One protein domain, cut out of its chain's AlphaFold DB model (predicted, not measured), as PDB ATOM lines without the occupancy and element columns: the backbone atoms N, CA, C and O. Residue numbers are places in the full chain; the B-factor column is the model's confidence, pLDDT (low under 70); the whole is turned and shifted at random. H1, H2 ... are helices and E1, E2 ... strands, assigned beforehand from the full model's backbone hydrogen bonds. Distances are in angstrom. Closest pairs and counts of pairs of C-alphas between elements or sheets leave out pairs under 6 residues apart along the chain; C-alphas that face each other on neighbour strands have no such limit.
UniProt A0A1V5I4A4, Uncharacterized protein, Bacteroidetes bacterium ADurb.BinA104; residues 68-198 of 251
ATOM      1  N   ILE A  68      20.912   5.580  28.353       91.00
ATOM      2  CA  ILE A  68      21.502   5.431  27.020       91.00
ATOM      3  C   ILE A  68      23.022   5.513  27.122       91.00
ATOM      4  O   ILE A  68      23.553   6.512  27.597       91.00
ATOM      5  N   GLY A  69      23.716   4.485  26.634       86.56
ATOM      6  CA  GLY A  69      25.177   4.382  26.630       86.56
ATOM      7  C   GLY A  69      25.725   4.009  25.251       86.56
ATOM      8  O   GLY A  69      25.061   3.318  24.479       86.56
ATOM      9  N   GLU A  70      26.898   4.551  24.910       81.88
ATOM     10  CA  GLU A  70      27.708   4.240  23.713       81.88
ATOM     11  C   GLU A  70      26.992   4.254  22.333       81.88
ATOM     12  O   GLU A  70      27.521   3.754  21.328       81.88
ATOM     13  N   ILE A  71      25.817   4.886  22.210       86.56
ATOM     14  CA  ILE A  71      25.117   4.997  20.923       86.56
ATOM     15  C   ILE A  71      25.833   5.992  20.008       86.56
ATOM     16  O   ILE A  71      26.166   7.123  20.374       86.56
ATOM     17  N   ARG A  72      26.026   5.577  18.751       91.19
ATOM     18  CA  ARG A  72      26.519   6.458  17.694       91.19
ATOM     19  C   ARG A  72      25.364   7.183  17.014       91.19
ATOM     20  O   ARG A  72      24.546   6.552  16.353       91.19
ATOM     21  N   LEU A  73      25.374   8.505  17.116       95.00
ATOM     22  CA  LEU A  73      24.425   9.402  16.470       95.00
ATOM     23  C   LEU A  73      25.079  10.130  15.294       95.00
ATOM     24  O   LEU A  73      26.309  10.162  15.149       95.00
ATOM     25  N   GLU A  74      24.243  10.709  14.444       96.25
ATOM     26  CA  GLU A  74      24.669  11.523  13.317       96.25
ATOM     27  C   GLU A  74      23.788  12.758  13.203       96.25
ATOM     28  O   GLU A  74      22.569  12.654  13.242       96.25
ATOM     29  N   LEU A  75      24.422  13.910  13.005       97.56
ATOM     30  CA  LEU A  75      23.750  15.160  12.685       97.56
ATOM     31  C   LEU A  75      24.567  15.872  11.607       97.56
ATOM     32  O   LEU A  75      25.780  16.030  11.733       97.56
ATOM     33  N   GLU A  76      23.910  16.248  10.511       95.88
ATOM     34  CA  GLU A  76      24.520  16.932   9.362       95.88
ATOM     35  C   GLU A  76      25.789  16.269   8.793       95.88
ATOM     36  O   GLU A  76      26.788  16.929   8.485       95.88
ATOM     37  N   GLY A  77      25.780  14.942   8.670       96.25
ATOM     38  CA  GLY A  77      26.928  14.194   8.154       96.25
ATOM     39  C   GLY A  77      28.121  14.130   9.113       96.25
ATOM     40  O   GLY A  77      29.202  13.700   8.709       96.25
ATOM     41  N   ILE A  78      27.945  14.538  10.374       97.88
ATOM     42  CA  ILE A  78      28.940  14.439  11.444       97.88
ATOM     43  C   ILE A  78      28.491  13.351  12.406       97.88
ATOM     44  O   ILE A  78      27.362  13.368  12.885       97.88
ATOM     45  N   THR A  79      29.386  12.416  12.713       97.19
ATOM     46  CA  THR A  79      29.081  11.306  13.625       97.19
ATOM     47  C   THR A  79      29.617  11.564  15.028       97.19
ATOM     48  O   THR A  79      30.709  12.101  15.213       97.19
ATOM     49  N   GLY A  80      28.881  11.143  16.044       94.62
ATOM     50  CA  GLY A  80      29.278  11.265  17.443       94.62
ATOM     51  C   GLY A  80      28.963   9.992  18.200       94.62
ATOM     52  O   GLY A  80      28.002   9.315  17.869       94.62
ATOM     53  N   ALA A  81      29.795   9.633  19.170       92.56
ATOM     54  CA  ALA A  81      29.444   8.631  20.169       92.56
ATOM     55  C   ALA A  81      29.642   9.310  21.518       92.56
ATOM     56  O   ALA A  81      30.764   9.723  21.826       92.56
ATOM     57  N   PHE A  82      28.538   9.522  22.219       93.25
ATOM     58  CA  PHE A  82      28.559   9.998  23.592       93.25
ATOM     59  C   PHE A  82      28.707   8.798  24.527       93.25
ATOM     60  O   PHE A  82      28.464   7.662  24.113       93.25
ATOM     61  N   ASP A  83      29.135   9.053  25.758       93.50
ATOM     62  CA  ASP A  83      29.420   7.970  26.694       93.50
ATOM     63  C   ASP A  83      28.150   7.524  27.411       93.50
ATOM     64  O   ASP A  83      27.832   6.339  27.383       93.50
ATOM     65  N   TYR A  84      27.412   8.464  28.014       96.88
ATOM     66  CA  TYR A  84      26.265   8.129  28.854       96.88
ATOM     67  C   TYR A  84      25.228   9.259  28.935       96.88
ATOM     68  O   TYR A  84      25.577  10.441  28.932       96.88
ATOM     69  N   TYR A  85      23.950   8.900  29.008       97.25
ATOM     70  CA  TYR A  85      22.826   9.813  29.181       97.25
ATOM     71  C   TYR A  85      21.770   9.197  30.109       97.25
ATOM     72  O   TYR A  85      21.288   8.090  29.866       97.25
ATOM     73  N   GLU A  86      21.376   9.960  31.126       96.31
ATOM     74  CA  GLU A  86      20.375   9.601  32.137       96.31
ATOM     75  C   GLU A  86      19.634  10.872  32.565       96.31
ATOM     76  O   GLU A  86      20.258  11.920  32.711       96.31
ATOM     77  N   ASP A  87      18.312  10.811  32.755       95.69
ATOM     78  CA  ASP A  87      17.519  11.898  33.357       95.69
ATOM     79  C   ASP A  87      17.807  13.306  32.793       95.69
ATOM     80  O   ASP A  87      17.938  14.297  33.517       95.69
ATOM     81  N   GLN A  88      17.888  13.412  31.460       97.56
ATOM     82  CA  GLN A  88      18.185  14.663  30.741       97.56
ATOM     83  C   GLN A  88      19.574  15.246  31.054       97.56
ATOM     84  O   GLN A  88      19.841  16.424  30.802       97.56
ATOM     85  N   CYS A  89      20.473  14.427  31.585       98.06
ATOM     86  CA  CYS A  89      21.860  14.745  31.855       98.06
ATOM     87  C   CYS A  89      22.747  13.932  30.907       98.06
ATOM     88  O   CYS A  89      22.667  12.710  30.842       98.06
ATOM     89  N   LEU A  90      23.590  14.629  30.150       98.19
ATOM     90  CA  LEU A  90      24.580  14.018  29.269       98.19
ATOM     91  C   LEU A  90      25.941  13.987  29.971       98.19
ATOM     92  O   LEU A  90      26.388  15.005  30.496       98.19
ATOM     93  N   TYR A  91      26.625  12.853  29.912       97.81
ATOM     94  CA  TYR A  91      27.917  12.634  30.546       97.81
ATOM     95  C   TYR A  91      28.971  12.251  29.505       97.81
ATOM     96  O   TYR A  91      28.730  11.452  28.597       97.81
ATOM     97  N   ASP A  92      30.157  12.833  29.654       96.75
ATOM     98  CA  ASP A  92      31.366  12.453  28.929       96.75
ATOM     99  C   ASP A  92      32.415  12.022  29.959       96.75
ATOM    100  O   ASP A  92      32.875  12.814  30.789       96.75
ATOM    101  N   SER A  93      32.755  10.740  29.928       95.94
ATOM    102  CA  SER A  93      33.668  10.107  30.869       95.94
ATOM    103  C   SER A  93      35.104  10.300  30.392       95.94
ATOM    104  O   SER A  93      35.435  10.151  29.214       95.94
ATOM    105  N   LYS A  94      36.015  10.663  31.296       95.44
ATOM    106  CA  LYS A  94      37.410  10.936  30.937       95.44
ATOM    107  C   LYS A  94      38.387  10.429  31.977       95.44
ATOM    108  O   LYS A  94      38.291  10.712  33.163       95.44
ATOM    109  N   THR A  95      39.440   9.778  31.496       95.56
ATOM    110  CA  THR A  95      40.606   9.439  32.318       95.56
ATOM    111  C   THR A  95      41.713  10.454  32.062       95.56
ATOM    112  O   THR A  95      42.469  10.340  31.092       95.56
ATOM    113  N   TYR A  96      41.829  11.456  32.931       96.06
ATOM    114  CA  TYR A  96      42.794  12.547  32.783       96.06
ATOM    115  C   TYR A  96      43.906  12.499  33.823       96.06
ATOM    116  O   TYR A  96      43.738  12.039  34.946       96.06
ATOM    117  N   GLY A  97      45.081  13.002  33.438       95.94
ATOM    118  CA  GLY A  97      46.116  13.343  34.408       95.94
ATOM    119  C   GLY A  97      45.779  14.656  35.114       95.94
ATOM    120  O   GLY A  97      45.197  15.559  34.512       95.94
ATOM    121  N   SER A  98      46.227  14.796  36.354       96.88
ATOM    122  CA  SER A  98      45.969  15.915  37.262       96.88
ATOM    123  C   SER A  98      46.308  17.284  36.671       96.88
ATOM    124  O   SER A  98      45.685  18.269  37.036       96.88
ATOM    125  N   TYR A  99      47.230  17.377  35.705       95.19
ATOM    126  CA  TYR A  99      47.471  18.627  34.975       95.19
ATOM    127  C   TYR A  99      46.257  19.094  34.153       95.19
ATOM    128  O   TYR A  99      45.900  20.267  34.216       95.19
ATOM    129  N   LYS A 100      45.605  18.195  33.399       95.81
ATOM    130  CA  LYS A 100      44.393  18.541  32.635       95.81
ATOM    131  C   LYS A 100      43.210  18.764  33.577       95.81
ATOM    132  O   LYS A 100      42.442  19.684  33.351       95.81
ATOM    133  N   VAL A 101      43.121  18.005  34.671       97.69
ATOM    134  CA  VAL A 101      42.083  18.203  35.701       97.69
ATOM    135  C   VAL A 101      42.209  19.570  36.372       97.69
ATOM    136  O   VAL A 101      41.228  20.296  36.449       97.69
ATOM    137  N   MET A 102      43.422  19.967  36.771       97.25
ATOM    138  CA  MET A 102      43.721  21.304  37.299       97.25
ATOM    139  C   MET A 102      43.232  22.400  36.341       97.25
ATOM    140  O   MET A 102      42.580  23.344  36.776       97.25
ATOM    141  N   LYS A 103      43.484  22.246  35.033       96.69
ATOM    142  CA  LYS A 103      42.988  23.158  33.992       96.69
ATOM    143  C   LYS A 103      41.457  23.191  33.912       96.69
ATOM    144  O   LYS A 103      40.883  24.272  33.973       96.69
ATOM    145  N   CYS A 104      40.798  22.033  33.853       97.56
ATOM    146  CA  CYS A 104      39.334  21.946  33.803       97.56
ATOM    147  C   CYS A 104      38.652  22.503  35.060       97.56
ATOM    148  O   CYS A 104      37.564  23.053  34.963       97.56
ATOM    149  N   LEU A 105      39.294  22.408  36.227       97.38
ATOM    150  CA  LEU A 105      38.815  23.020  37.473       97.38
ATOM    151  C   LEU A 105      39.117  24.525  37.557       97.38
ATOM    152  O   LEU A 105      38.644  25.192  38.473       97.38
ATOM    153  N   GLY A 106      39.921  25.065  36.638       96.81
ATOM    154  CA  GLY A 106      40.374  26.451  36.681       96.81
ATOM    155  C   GLY A 106      41.352  26.722  37.818       96.81
ATOM    156  O   GLY A 106      41.411  27.836  38.310       96.81
ATOM    157  N   ILE A 107      42.101  25.723  38.280       96.31
ATOM    158  CA  ILE A 107      43.070  25.904  39.361       96.31
ATOM    159  C   ILE A 107      44.364  26.493  38.797       96.31
ATOM    160  O   ILE A 107      44.988  25.944  37.886       96.31
ATOM    161  N   GLU A 108      44.811  27.591  39.397       94.62
ATOM    162  CA  GLU A 108      46.090  28.229  39.115       94.62
ATOM    163  C   GLU A 108      47.025  28.090  40.317       94.62
ATOM    164  O   GLU A 108      46.646  28.341  41.459       94.62
ATOM    165  N   MET A 109      48.276  27.701  40.067       91.12
ATOM    166  CA  MET A 109      49.289  27.587  41.117       91.12
ATOM    167  C   MET A 109      50.120  28.868  41.171       91.12
ATOM    168  O   MET A 109      50.989  29.072  40.322       91.12
ATOM    169  N   VAL A 110      49.876  29.703  42.182       91.81
ATOM    170  CA  VAL A 110      50.546  30.998  42.369       91.81
ATOM    171  C   VAL A 110      51.628  30.886  43.439       91.81
ATOM    172  O   VAL A 110      51.426  30.249  44.473       91.81
ATOM    173  N   ASP A 111      52.788  31.491  43.194       90.06
ATOM    174  CA  ASP A 111      53.857  31.586  44.187       90.06
ATOM    175  C   ASP A 111      53.525  32.669  45.221       90.06
ATOM    176  O   ASP A 111      53.454  33.855  44.903       90.06
ATOM    177  N   GLU A 112      53.353  32.263  46.478       90.44
ATOM    178  CA  GLU A 112      53.141  33.171  47.603       90.44
ATOM    179  C   GLU A 112      54.363  33.197  48.530       90.44
ATOM    180  O   GLU A 112      54.916  32.135  48.848       90.44
ATOM    181  N   PRO A 113      54.796  34.380  49.008       89.25
ATOM    182  CA  PRO A 113      55.859  34.480  49.999       89.25
ATOM    183  C   PRO A 113      55.482  33.753  51.291       89.25
ATOM    184  O   PRO A 113      54.387  33.910  51.822       89.25
ATOM    185  N   THR A 114      56.419  32.989  51.840       88.81
ATOM    186  CA  THR A 114      56.226  32.285  53.122       88.81
ATOM    187  C   THR A 114      56.556  33.148  54.343       88.81
ATOM    188  O   THR A 114      56.318  32.724  55.468       88.81
ATOM    189  N   GLY A 115      57.148  34.329  54.137       88.00
ATOM    190  CA  GLY A 115      57.738  35.148  55.202       88.00
ATOM    191  C   GLY A 115      59.133  34.685  55.648       88.00
ATOM    192  O   GLY A 115      59.797  35.385  56.407       88.00
ATOM    193  N   GLU A 116      59.620  33.545  55.149       90.12
ATOM    194  CA  GLU A 116      60.966  33.042  55.420       90.12
ATOM    195  C   GLU A 116      61.938  33.308  54.262       90.12
ATOM    196  O   GLU A 116      61.541  33.475  53.110       90.12
ATOM    197  N   VAL A 117      63.242  33.251  54.551       92.12
ATOM    198  CA  VAL A 117      64.317  33.275  53.546       92.12
ATOM    199  C   VAL A 117      65.087  31.955  53.519       92.12
ATOM    200  O   VAL A 117      65.170  31.235  54.521       92.12
ATOM    201  N   TYR A 118      65.676  31.610  52.374       88.50
ATOM    202  CA  TYR A 118      66.573  30.457  52.285       88.50
ATOM    203  C   TYR A 118      67.819  30.693  53.152       88.50
ATOM    204  O   TYR A 118      68.522  31.692  52.995       88.50
ATOM    205  N   LYS A 119      68.107  29.766  54.076       90.38
ATOM    206  CA  LYS A 119      69.222  29.886  55.037       90.38
ATOM    207  C   LYS A 119      70.569  29.416  54.463       90.38
ATOM    208  O   LYS A 119      71.620  29.832  54.948       90.38
ATOM    209  N   THR A 120      70.549  28.576  53.429       88.44
ATOM    210  CA  THR A 120      71.727  27.934  52.823       88.44
ATOM    211  C   THR A 120      71.561  27.768  51.306       88.44
ATOM    212  O   THR A 120      70.464  27.934  50.769       88.44
ATOM    213  N   GLY A 121      72.659  27.439  50.617       90.44
ATOM    214  CA  GLY A 121      72.674  27.135  49.183       90.44
ATOM    215  C   GLY A 121      72.663  28.361  48.256       90.44
ATOM    216  O   GLY A 121      72.713  29.498  48.726       90.44
ATOM    217  N   PRO A 122      72.576  28.146  46.928       90.12
ATOM    218  CA  PRO A 122      72.682  29.210  45.920       90.12
ATOM    219  C   PRO A 122      71.603  30.298  46.009       90.12
ATOM    220  O   PRO A 122      71.799  31.401  45.514       90.12
ATOM    221  N   LYS A 123      70.463  29.999  46.647       87.69
ATOM    222  CA  LYS A 123      69.347  30.940  46.846       87.69
ATOM    223  C   LYS A 123      69.366  31.628  48.214       87.69
ATOM    224  O   LYS A 123      68.379  32.257  48.585       87.69
ATOM    225  N   LYS A 124      70.441  31.485  48.999       90.62
ATOM    226  CA  LYS A 124      70.529  32.040  50.358       90.62
ATOM    227  C   LYS A 124      70.197  33.538  50.373       90.62
ATOM    228  O   LYS A 124      70.695  34.294  49.548       90.62
ATOM    229  N   GLY A 125      69.360  33.950  51.322       87.12
ATOM    230  CA  GLY A 125      68.890  35.334  51.458       87.12
ATOM    231  C   GLY A 125      67.694  35.702  50.572       87.12
ATOM    232  O   GLY A 125      67.059  36.718  50.833       87.12
ATOM    233  N   GLN A 126      67.328  34.877  49.584       89.81
ATOM    234  CA  GLN A 126      66.105  35.083  48.801       89.81
ATOM    235  C   GLN A 126      64.871  34.631  49.593       89.81
ATOM    236  O   GLN A 126      64.943  33.674  50.377       89.81
ATOM    237  N   ALA A 127      63.736  35.298  49.370       90.38
ATOM    238  CA  ALA A 127      62.455  34.921  49.955       90.38
ATOM    239  C   ALA A 127      62.037  33.522  49.482       90.38
ATOM    240  O   ALA A 127      62.076  33.209  48.291       90.38
ATOM    241  N   LYS A 128      61.629  32.672  50.423       90.25
ATOM    242  CA  LYS A 128      61.019  31.383  50.113       90.25
ATOM    243  C   LYS A 128      59.581  31.613  49.676       90.25
ATOM    244  O   LYS A 128      58.809  32.249  50.401       90.25
ATOM    245  N   THR A 129      59.209  31.029  48.546       89.75
ATOM    246  CA  THR A 129      57.821  30.967  48.087       89.75
ATOM    247  C   THR A 129      57.251  29.569  48.292       89.75
ATOM    248  O   THR A 129      57.982  28.574  48.327       89.75
ATOM    249  N   LYS A 130      55.930  29.496  48.441       88.50
ATOM    250  CA  LYS A 130      55.158  28.257  48.341       88.50
ATOM    251  C   LYS A 130      54.149  28.408  47.210       88.50
ATOM    252  O   LYS A 130      53.574  29.480  47.045       88.50
ATOM    253  N   LYS A 131      53.911  27.333  46.464       88.81
ATOM    254  CA  LYS A 131      52.815  27.304  45.496       88.81
ATOM    255  C   LYS A 131      51.499  27.117  46.237       88.81
ATOM    256  O   LYS A 131      51.357  26.158  46.991       88.81
ATOM    257  N   VAL A 132      50.563  28.025  46.010       90.50
ATOM    258  CA  VAL A 132      49.211  27.992  46.568       90.50
ATOM    259  C   VAL A 132      48.228  27.872  45.416       90.50
ATOM    260  O   VAL A 132      48.362  28.564  44.407       90.50
ATOM    261  N   ALA A 133      47.269  26.959  45.554       92.44
ATOM    262  CA  ALA A 133      46.178  26.819  44.604       92.44
ATOM    263  C   ALA A 133      45.216  28.004  44.758       92.44
ATOM    264  O   ALA A 133      44.768  28.308  45.865       92.44
ATOM    265  N   ARG A 134      44.903  28.670  43.650       93.44
ATOM    266  CA  ARG A 134      43.894  29.725  43.568       93.44
ATOM    267  C   ARG A 134      42.884  29.383  42.486       93.44
ATOM    268  O   ARG A 134      43.226  28.753  41.488       93.44
ATOM    269  N   GLN A 135      41.646  29.815  42.696       95.94
ATOM    270  CA  GLN A 135      40.598  29.670  41.699       95.94
ATOM    271  C   GLN A 135      40.782  30.729  40.608       95.94
ATOM    272  O   GLN A 135      40.655  31.925  40.864       95.94
ATOM    273  N   GLY A 136      41.085  30.266  39.406       94.75
ATOM    274  CA  GLY A 136      41.027  30.998  38.150       94.75
ATOM    275  C   GLY A 136      39.841  30.535  37.298       94.75
ATOM    276  O   GLY A 136      38.809  30.095  37.818       94.75
ATOM    277  N   ILE A 137      39.994  30.646  35.979       94.56
ATOM    278  CA  ILE A 137      38.938  30.354  34.999       94.56
ATOM    279  C   ILE A 137      39.051  28.893  34.524       94.56
ATOM    280  O   ILE A 137      40.119  28.503  34.045       94.56
ATOM    281  N   PRO A 138      37.978  28.086  34.631       96.50
ATOM    282  CA  PRO A 138      37.921  26.741  34.059       96.50
ATOM    283  C   PRO A 138      38.231  26.703  32.559       96.50
ATOM    284  O   PRO A 138      37.611  27.410  31.768       96.50
ATOM    285  N   ASP A 139      39.156  25.830  32.168       95.62
ATOM    286  CA  ASP A 139      39.501  25.537  30.772       95.62
ATOM    287  C   ASP A 139      38.742  24.281  30.314       95.62
ATOM    288  O   ASP A 139      39.147  23.139  30.579       95.62
ATOM    289  N   LEU A 140      37.595  24.521  29.674       96.38
ATOM    290  CA  LEU A 140      36.651  23.506  29.201       96.38
ATOM    291  C   LEU A 140      36.344  23.645  27.702       96.38
ATOM    292  O   LEU A 140      35.358  23.082  27.246       96.38
ATOM    293  N   ASP A 141      37.127  24.394  26.925       94.06
ATOM    294  CA  ASP A 141      36.735  24.789  25.560       94.06
ATOM    295  C   ASP A 141      36.482  23.592  24.628       94.06
ATOM    296  O   ASP A 141      35.451  23.524  23.954       94.06
ATOM    297  N   GLU A 142      37.374  22.600  24.648       94.56
ATOM    298  CA  GLU A 142      37.216  21.355  23.880       94.56
ATOM    299  C   GLU A 142      35.992  20.556  24.352       94.56
ATOM    300  O   GLU A 142      35.192  20.094  23.539       94.56
ATOM    301  N   GLN A 143      35.820  20.434  25.671       97.25
ATOM    302  CA  GLN A 143      34.736  19.677  26.300       97.25
ATOM    303  C   GLN A 143      33.379  20.340  26.042       97.25
ATOM    304  O   GLN A 143      32.406  19.649  25.756       97.25
ATOM    305  N   LYS A 144      33.320  21.677  26.067       97.88
ATOM    306  CA  LYS A 144      32.137  22.469  25.726       97.88
ATOM    307  C   LYS A 144      31.699  22.195  24.298       97.88
ATOM    308  O   LYS A 144      30.535  21.862  24.100       97.88
ATOM    309  N   LEU A 145      32.606  22.298  23.327       98.19
ATOM    310  CA  LEU A 145      32.282  22.020  21.927       98.19
ATOM    311  C   LEU A 145      31.827  20.567  21.741       98.19
ATOM    312  O   LEU A 145      30.804  20.322  21.106       98.19
ATOM    313  N   GLN A 146      32.550  19.613  22.330       98.00
ATOM    314  CA  GLN A 146      32.228  18.192  22.231       98.00
ATOM    315  C   GLN A 146      30.835  17.863  22.782       98.00
ATOM    316  O   GLN A 146      29.989  17.349  22.049       98.00
ATOM    317  N   LEU A 147      30.595  18.168  24.061       98.25
ATOM    318  CA  LEU A 147      29.346  17.841  24.744       98.25
ATOM    319  C   LEU A 147      28.165  18.601  24.150       98.25
ATOM    320  O   LEU A 147      27.101  18.014  23.993       98.25
ATOM    321  N   ASN A 148      28.339  19.862  23.738       98.69
ATOM    322  CA  ASN A 148      27.251  20.585  23.084       98.69
ATOM    323  C   ASN A 148      26.922  20.032  21.691       98.69
ATOM    324  O   ASN A 148      25.767  20.103  21.286       98.69
ATOM    325  N   MET A 149      27.877  19.459  20.956       98.62
ATOM    326  CA  MET A 149      27.549  18.786  19.696       98.62
ATOM    327  C   MET A 149      26.782  17.485  19.940       98.62
ATOM    328  O   MET A 149      25.801  17.207  19.255       98.62
ATOM    329  N   TYR A 150      27.183  16.701  20.943       98.31
ATOM    330  CA  TYR A 150      26.442  15.504  21.349       98.31
ATOM    331  C   TYR A 150      25.053  15.831  21.891       98.31
ATOM    332  O   TYR A 150      24.100  15.124  21.576       98.31
ATOM    333  N   ARG A 151      24.918  16.939  22.624       98.50
ATOM    334  CA  ARG A 151      23.631  17.495  23.035       98.50
ATOM    335  C   ARG A 151      22.710  17.690  21.837       98.50
ATOM    336  O   ARG A 151      21.601  17.179  21.859       98.50
ATOM    337  N   LEU A 152      23.172  18.396  20.803       98.56
ATOM    338  CA  LEU A 152      22.364  18.643  19.606       98.56
ATOM    339  C   LEU A 152      21.966  17.339  18.908       98.56
ATOM    340  O   LEU A 152      20.827  17.207  18.479       98.56
ATOM    341  N   MET A 153      22.873  16.361  18.832       98.19
ATOM    342  CA  MET A 153      22.569  15.038  18.271       98.19
ATOM    343  C   MET A 153      21.491  14.291  19.074       98.19
ATOM    344  O   MET A 153      20.615  13.657  18.487       98.19
ATOM    345  N   LEU A 154      21.553  14.354  20.408       97.50
ATOM    346  CA  LEU A 154      20.559  13.748  21.299       97.50
ATOM    347  C   LEU A 154      19.202  14.446  21.192       97.50
ATOM    348  O   LEU A 154      18.184  13.774  21.039       97.50
ATOM    349  N   GLU A 155      19.196  15.778  21.216       97.88
ATOM    350  CA  GLU A 155      17.981  16.590  21.111       97.88
ATOM    351  C   GLU A 155      17.285  16.385  19.756       97.88
ATOM    352  O   GLU A 155      16.068  16.208  19.727       97.88
ATOM    353  N   ASP A 156      18.043  16.305  18.655       97.56
ATOM    354  CA  ASP A 156      17.533  15.949  17.318       97.56
ATOM    355  C   ASP A 156      16.935  14.530  17.282       97.56
ATOM    356  O   ASP A 156      15.931  14.277  16.618       97.56
ATOM    357  N   SER A 157      17.491  13.618  18.084       96.00
ATOM    358  CA  SER A 157      16.984  12.250  18.256       96.00
ATOM    359  C   SER A 157      15.808  12.146  19.244       96.00
ATOM    360  O   SER A 157      15.340  11.041  19.517       96.00
ATOM    361  N   GLY A 158      15.317  13.269  19.785       96.38
ATOM    362  CA  GLY A 158      14.166  13.322  20.692       96.38
ATOM    363  C   GLY A 158      14.494  13.209  22.185       96.38
ATOM    364  O   GLY A 158      13.574  13.082  22.994       96.38
ATOM    365  N   PHE A 159      15.772  13.279  22.571       97.12
ATOM    366  CA  PHE A 159      16.224  13.206  23.963       97.12
ATOM    367  C   PHE A 159      16.662  14.593  24.466       97.12
ATOM    368  O   PHE A 159      17.759  15.045  24.132       97.12
ATOM    369  N   PRO A 160      15.826  15.306  25.245       97.56
ATOM    370  CA  PRO A 160      16.161  16.641  25.730       97.56
ATOM    371  C   PRO A 160      17.310  16.601  26.743       97.56
ATOM    372  O   PRO A 160      17.333  15.760  27.634       97.56
ATOM    373  N   VAL A 161      18.235  17.559  26.665       98.25
ATOM    374  CA  VAL A 161      19.400  17.616  27.561       98.25
ATOM    375  C   VAL A 161      19.370  18.910  28.369       98.25
ATOM    376  O   VAL A 161      19.605  20.005  27.857       98.25
ATOM    377  N   GLN A 162      19.119  18.803  29.667       98.25
ATOM    378  CA  GLN A 162      19.115  19.936  30.589       98.25
ATOM    379  C   GLN A 162      20.510  20.273  31.108       98.25
ATOM    380  O   GLN A 162      20.835  21.451  31.256       98.25
ATOM    381  N   LYS A 163      21.334  19.255  31.381       98.56
ATOM    382  CA  LYS A 163      22.682  19.426  31.933       98.56
ATOM    383  C   LYS A 163      23.690  18.549  31.214       98.56
ATOM    384  O   LYS A 163      23.352  17.507  30.661       98.56
ATOM    385  N   MET A 164      24.940  18.988  31.230       98.69
ATOM    386  CA  MET A 164      26.061  18.237  30.682       98.69
ATOM    387  C   MET A 164      27.158  18.168  31.729       98.69
ATOM    388  O   MET A 164      27.459  19.172  32.377       98.69
ATOM    389  N   PHE A 165      27.772  17.004  31.868       98.50
ATOM    390  CA  PHE A 165      28.813  16.766  32.846       98.50
ATOM    391  C   PHE A 165      30.016  16.087  32.215       98.50
ATOM    392  O   PHE A 165      29.912  15.195  31.377       98.50
ATOM    393  N   LEU A 166      31.178  16.516  32.673       98.00
ATOM    394  CA  LEU A 166      32.437  15.843  32.458       98.00
ATOM    395  C   LEU A 166      32.714  14.992  33.702       98.00
ATOM    396  O   LEU A 166      32.964  15.548  34.776       98.00
ATOM    397  N   ASP A 167      32.643  13.670  33.559       97.62
ATOM    398  CA  ASP A 167      32.925  12.711  34.630       97.62
ATOM    399  C   ASP A 167      34.379  12.239  34.538       97.62
ATOM    400  O   ASP A 167      34.773  11.485  33.648       97.62
ATOM    401  N   ILE A 168      35.230  12.749  35.425       97.69
ATOM    402  CA  ILE A 168      36.675  12.552  35.343       97.69
ATOM    403  C   ILE A 168      37.153  11.560  36.394       97.69
ATOM    404  O   ILE A 168      37.092  11.848  37.587       97.69
ATOM    405  N   ALA A 169      37.826  10.500  35.949       96.94
ATOM    406  CA  ALA A 169      38.754   9.717  36.760       96.94
ATOM    407  C   ALA A 169      40.183  10.293  36.664       96.94
ATOM    408  O   ALA A 169      40.760  10.424  35.576       96.94
ATOM    409  N   VAL A 170      40.793  10.629  37.806       96.94
ATOM    410  CA  VAL A 170      42.147  11.206  37.862       96.94
ATOM    411  C   VAL A 170      43.191  10.089  37.880       96.94
ATOM    412  O   VAL A 170      43.419   9.440  38.898       96.94
ATOM    413  N   ARG A 171      43.875   9.887  36.752       94.62
ATOM    414  CA  ARG A 171      44.843   8.795  36.537       94.62
ATOM    415  C   ARG A 171      45.979   8.762  37.565       94.62
ATOM    416  O   ARG A 171      46.470   7.694  37.908       94.62
ATOM    417  N   ASP A 172      46.444   9.930  37.984       95.06
ATOM    418  CA  ASP A 172      47.485  10.145  38.993       95.06
ATOM    419  C   ASP A 172      46.901  10.789  40.266       95.06
ATOM    420  O   ASP A 172      47.594  11.532  40.959       95.06
ATOM    421  N   GLY A 173      45.621  10.528  40.559       94.69
ATOM    422  CA  GLY A 173      44.958  10.951  41.792       94.69
ATOM    423  C   GLY A 173      45.568  10.296  43.035       94.69
ATOM    424  O   GLY A 173      46.167   9.222  42.968       94.69
ATOM    425  N   GLY A 174      45.457  10.971  44.179       93.31
ATOM    426  CA  GLY A 174      45.911  10.444  45.471       93.31
ATOM    427  C   GLY A 174      47.430  10.434  45.687       93.31
ATOM    428  O   GLY A 174      47.882  10.031  46.756       93.31
ATOM    429  N   ILE A 175      48.229  10.897  44.717       95.00
ATOM    430  CA  ILE A 175      49.682  11.049  44.870       95.00
ATOM    431  C   ILE A 175      50.107  12.519  44.908       95.00
ATOM    432  O   ILE A 175      49.418  13.409  44.410       95.00
ATOM    433  N   GLN A 176      51.295  12.777  45.465       92.88
ATOM    434  CA  GLN A 176      51.812  14.128  45.720       92.88
ATOM    435  C   GLN A 176      51.785  15.045  44.483       92.88
ATOM    436  O   GLN A 176      51.551  16.247  44.605       92.88
ATOM    437  N   VAL A 177      52.003  14.506  43.278       93.44
ATOM    438  CA  VAL A 177      51.964  15.308  42.043       93.44
ATOM    439  C   VAL A 177      50.570  15.884  41.744       93.44
ATOM    440  O   VAL A 177      50.488  16.997  41.235       93.44
ATOM    441  N   ALA A 178      49.483  15.192  42.101       94.50
ATOM    442  CA  ALA A 178      48.128  15.730  41.984       94.50
ATOM    443  C   ALA A 178      47.863  16.795  43.054       94.50
ATOM    444  O   ALA A 178      47.437  17.903  42.726       94.50
ATOM    445  N   THR A 179      48.237  16.526  44.308       92.31
ATOM    446  CA  THR A 179      48.067  17.480  45.418       92.31
ATOM    447  C   THR A 179      48.829  18.783  45.171       92.31
ATOM    448  O   THR A 179      48.305  19.870  45.387       92.31
ATOM    449  N   THR A 180      50.053  18.706  44.637       91.38
ATOM    450  CA  THR A 180      50.850  19.896  44.264       91.38
ATOM    451  C   THR A 180      50.266  20.703  43.100       91.38
ATOM    452  O   THR A 180      50.736  21.810  42.839       91.38
ATOM    453  N   ARG A 181      49.244  20.179  42.416       93.88
ATOM    454  CA  ARG A 181      48.445  20.866  41.393       93.88
ATOM    455  C   ARG A 181      47.066  21.295  41.913       93.88
ATOM    456  O   ARG A 181      46.221  21.676  41.116       93.88
ATOM    457  N   GLY A 182      46.811  21.190  43.220       93.19
ATOM    458  CA  GLY A 182      45.502  21.475  43.819       93.19
ATOM    459  C   GLY A 182      44.423  20.433  43.496       93.19
ATOM    460  O   GLY A 182      43.246  20.675  43.735       93.19
ATOM    461  N   VAL A 183      44.802  19.273  42.952       96.19
ATOM    462  CA  VAL A 183      43.881  18.168  42.661       96.19
ATOM    463  C   VAL A 183      43.882  17.212  43.851       96.19
ATOM    464  O   VAL A 183      44.828  16.454  44.061       96.19
ATOM    465  N   GLU A 184      42.828  17.291  44.656       94.75
ATOM    466  CA  GLU A 184      42.707  16.611  45.952       94.75
ATOM    467  C   GLU A 184      41.839  15.348  45.908       94.75
ATOM    468  O   GLU A 184      41.908  14.523  46.817       94.75
ATOM    469  N   ARG A 185      41.023  15.177  44.860       96.62
ATOM    470  CA  ARG A 185      40.121  14.028  44.701       96.62
ATOM    471  C   ARG A 185      40.593  13.096  43.591       96.62
ATOM    472  O   ARG A 185      41.272  13.506  42.653       96.62
ATOM    473  N   ASN A 186      40.185  11.834  43.692       97.19
ATOM    474  CA  ASN A 186      40.445  10.819  42.667       97.19
ATOM    475  C   ASN A 186      39.453  10.880  41.502       97.19
ATOM    476  O   ASN A 186      39.735  10.325  40.444       97.19
ATOM    477  N   ALA A 187      38.318  11.554  41.693       97.50
ATOM    478  CA  ALA A 187      37.330  11.787  40.657       97.50
ATOM    479  C   ALA A 187      36.665  13.158  40.820       97.50
ATOM    480  O   ALA A 187      36.580  13.685  41.938       97.50
ATOM    481  N   TYR A 188      36.214  13.726  39.703       98.12
ATOM    482  CA  TYR A 188      35.510  15.005  39.643       98.12
ATOM    483  C   TYR A 188      34.370  14.930  38.638       98.12
ATOM    484  O   TYR A 188      34.594  14.538  37.502       98.12
ATOM    485  N   LEU A 189      33.196  15.406  39.045       98.12
ATOM    486  CA  LEU A 189      32.080  15.677  38.151       98.12
ATOM    487  C   LEU A 189      32.014  17.190  37.930       98.12
ATOM    488  O   LEU A 189      31.794  17.941  38.884       98.12
ATOM    489  N   ILE A 190      32.278  17.641  36.704       98.12
ATOM    490  CA  ILE A 190      32.334  19.067  36.349       98.12
ATOM    491  C   ILE A 190      31.173  19.382  35.410       98.12
ATOM    492  O   ILE A 190      31.061  18.780  34.347       98.12
ATOM    493  N   GLU A 191      30.320  20.336  35.783       98.25
ATOM    494  CA  GLU A 191      29.249  20.810  34.903       98.25
ATOM    495  C   GLU A 191      29.834  21.586  33.716       98.25
ATOM    496  O   GLU A 191      30.669  22.481  33.881       98.25
ATOM    497  N   VAL A 192      29.396  21.231  32.511       98.31
ATOM    498  CA  VAL A 192      29.832  21.853  31.262       98.31
ATOM    499  C   VAL A 192      28.741  22.802  30.773       98.31
ATOM    500  O   VAL A 192      27.604  22.377  30.560       98.31
ATOM    501  N   PRO A 193      29.057  24.093  30.573       97.62
ATOM    502  CA  PRO A 193      28.046  25.077  30.220       97.62
ATOM    503  C   PRO A 193      27.498  24.852  28.805       97.62
ATOM    504  O   PRO A 193      28.221  24.480  27.872       97.62
ATOM    505  N   ARG A 194      26.206  25.148  28.643       98.31
ATOM    506  CA  ARG A 194      25.533  25.171  27.342       98.31
ATOM    507  C   ARG A 194      26.110  26.284  26.461       98.31
ATOM    508  O   ARG A 194      26.383  27.387  26.930       98.31
ATOM    509  N   MET A 195      26.293  25.970  25.187       98.38
ATOM    510  CA  MET A 195      26.625  26.910  24.118       98.38
ATOM    511  C   MET A 195      25.404  27.129  23.229       98.38
ATOM    512  O   MET A 195      24.524  26.265  23.170       98.38
ATOM    513  N   ALA A 196      25.368  28.264  22.532       98.38
ATOM    514  CA  ALA A 196      24.334  28.524  21.545       98.38
ATOM    515  C   ALA A 196      24.438  27.517  20.384       98.38
ATOM    516  O   ALA A 196      25.536  27.167  19.942       98.38
ATOM    517  N   ASP A 197      23.293  27.007  19.931       98.50
ATOM    518  CA  ASP A 197      23.218  25.938  18.930       98.50
ATOM    519  C   ASP A 197      23.901  26.345  17.615       98.50
ATOM    520  O   ASP A 197      24.626  25.557  17.008       98.50
ATOM    521  N   ASP A 198      23.708  27.596  17.199       98.31
ATOM    522  CA  ASP A 198      24.282  28.173  15.989       98.31
ATOM    523  C   ASP A 198      25.808  28.293  16.066       98.31
ATOM    524  O   ASP A 198      26.478  27.973  15.086       98.31
TER     525      ASP A 198
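Overview. This is residues 68 to 198 of the 251 residues of an uncharacterized protein of Bacteroidetes bacterium ADurb.BinA104 (UniProt A0A1V5I4A4). A twisted sheet of four strands with helices H1 and H2 over one face makes the body, and a long two-stranded arm, the hairpin E5 and E6, reaches away from it at one end and makes much of the length. At the other end a small hairpin, E1 and E2, packs on H2, while the short helix H3 sits near H1. The printed part has 131 residues, with three named helices and eight named strands in the order E1 E2 E3 E4 H1 E5 E6 H2 E7 H3 E8. The main sheet runs E3, E4, E7, E8 and is mixed; the class is mixed, helices and strands. The whole is loose, with a radius of gyration of the C-alphas of 20.0 A, and spans 67 by 29 by 24 A, a rod.

Along the chain. E1, residues 72 to 75, begins at C-alpha 72 (26.519, 6.458, 17.694). E2 is residues 78 to 81 and E3 residues 84 to 86. E4, residues 89 to 96, is 21.1 A long, and H1 is residues 98 to 104. E5, residues 107 to 117, is 26.6 A long, bends by 52 degrees at residue 114 and ends at C-alpha 117 (64.317, 33.275, 53.546). E6, residues 127 to 135, is 23.9 A long. H2, residues 141 to 156, is 22.7 A long, and E7, residues 163 to 170, 21.9 A. H3 is residues 176 to 179. E8, residues 187 to 191, ends at C-alpha 191 (29.249, 20.810, 34.903).

Arrangement. In the main sheet E3 and E4 form an antiparallel hairpin, with N 91 and O 84 2.8 A apart. E4 and E7 are parallel, with N 94 and O 167 2.8 A apart. E7 and E8 are antiparallel, with N 166 and O 190 2.8 A apart. H1 and H2 are on the same face of this sheet, two layers, helices over one side of strands. H2, at a height over the sheet of 9.6 A, lies over E4 and E7, slantwise to the strands; its closest C-alpha pair with E7 is Leu 147 and Met 164, 6.8 A. H1, at 9.2 A, lies over E7 and along the strands. H1 and H3 only just touch, with 3 pairs of C-alphas within 8 A, the closest Ser 98 and Ala 178, 5.2 A. The closest C-alphas of E1 and H2 are Leu 75 and Met 153, 5.7 A. E1 and E2 form an antiparallel hairpin, with N 73 and O 80 2.9 A apart. E5 and E6 form another, with N 112 and O 130 2.8 A apart. In H1 and H2 every O i to N i+4 pair is within hydrogen-bond range; H3 is too short for such a pair.

Size, cuts and confidence. The two C-alphas farthest apart, Thr 120 and Gly 158, are 67.5 A apart. The printed part has no cut, and no link is long. No printed residue is under 70 in pLDDT.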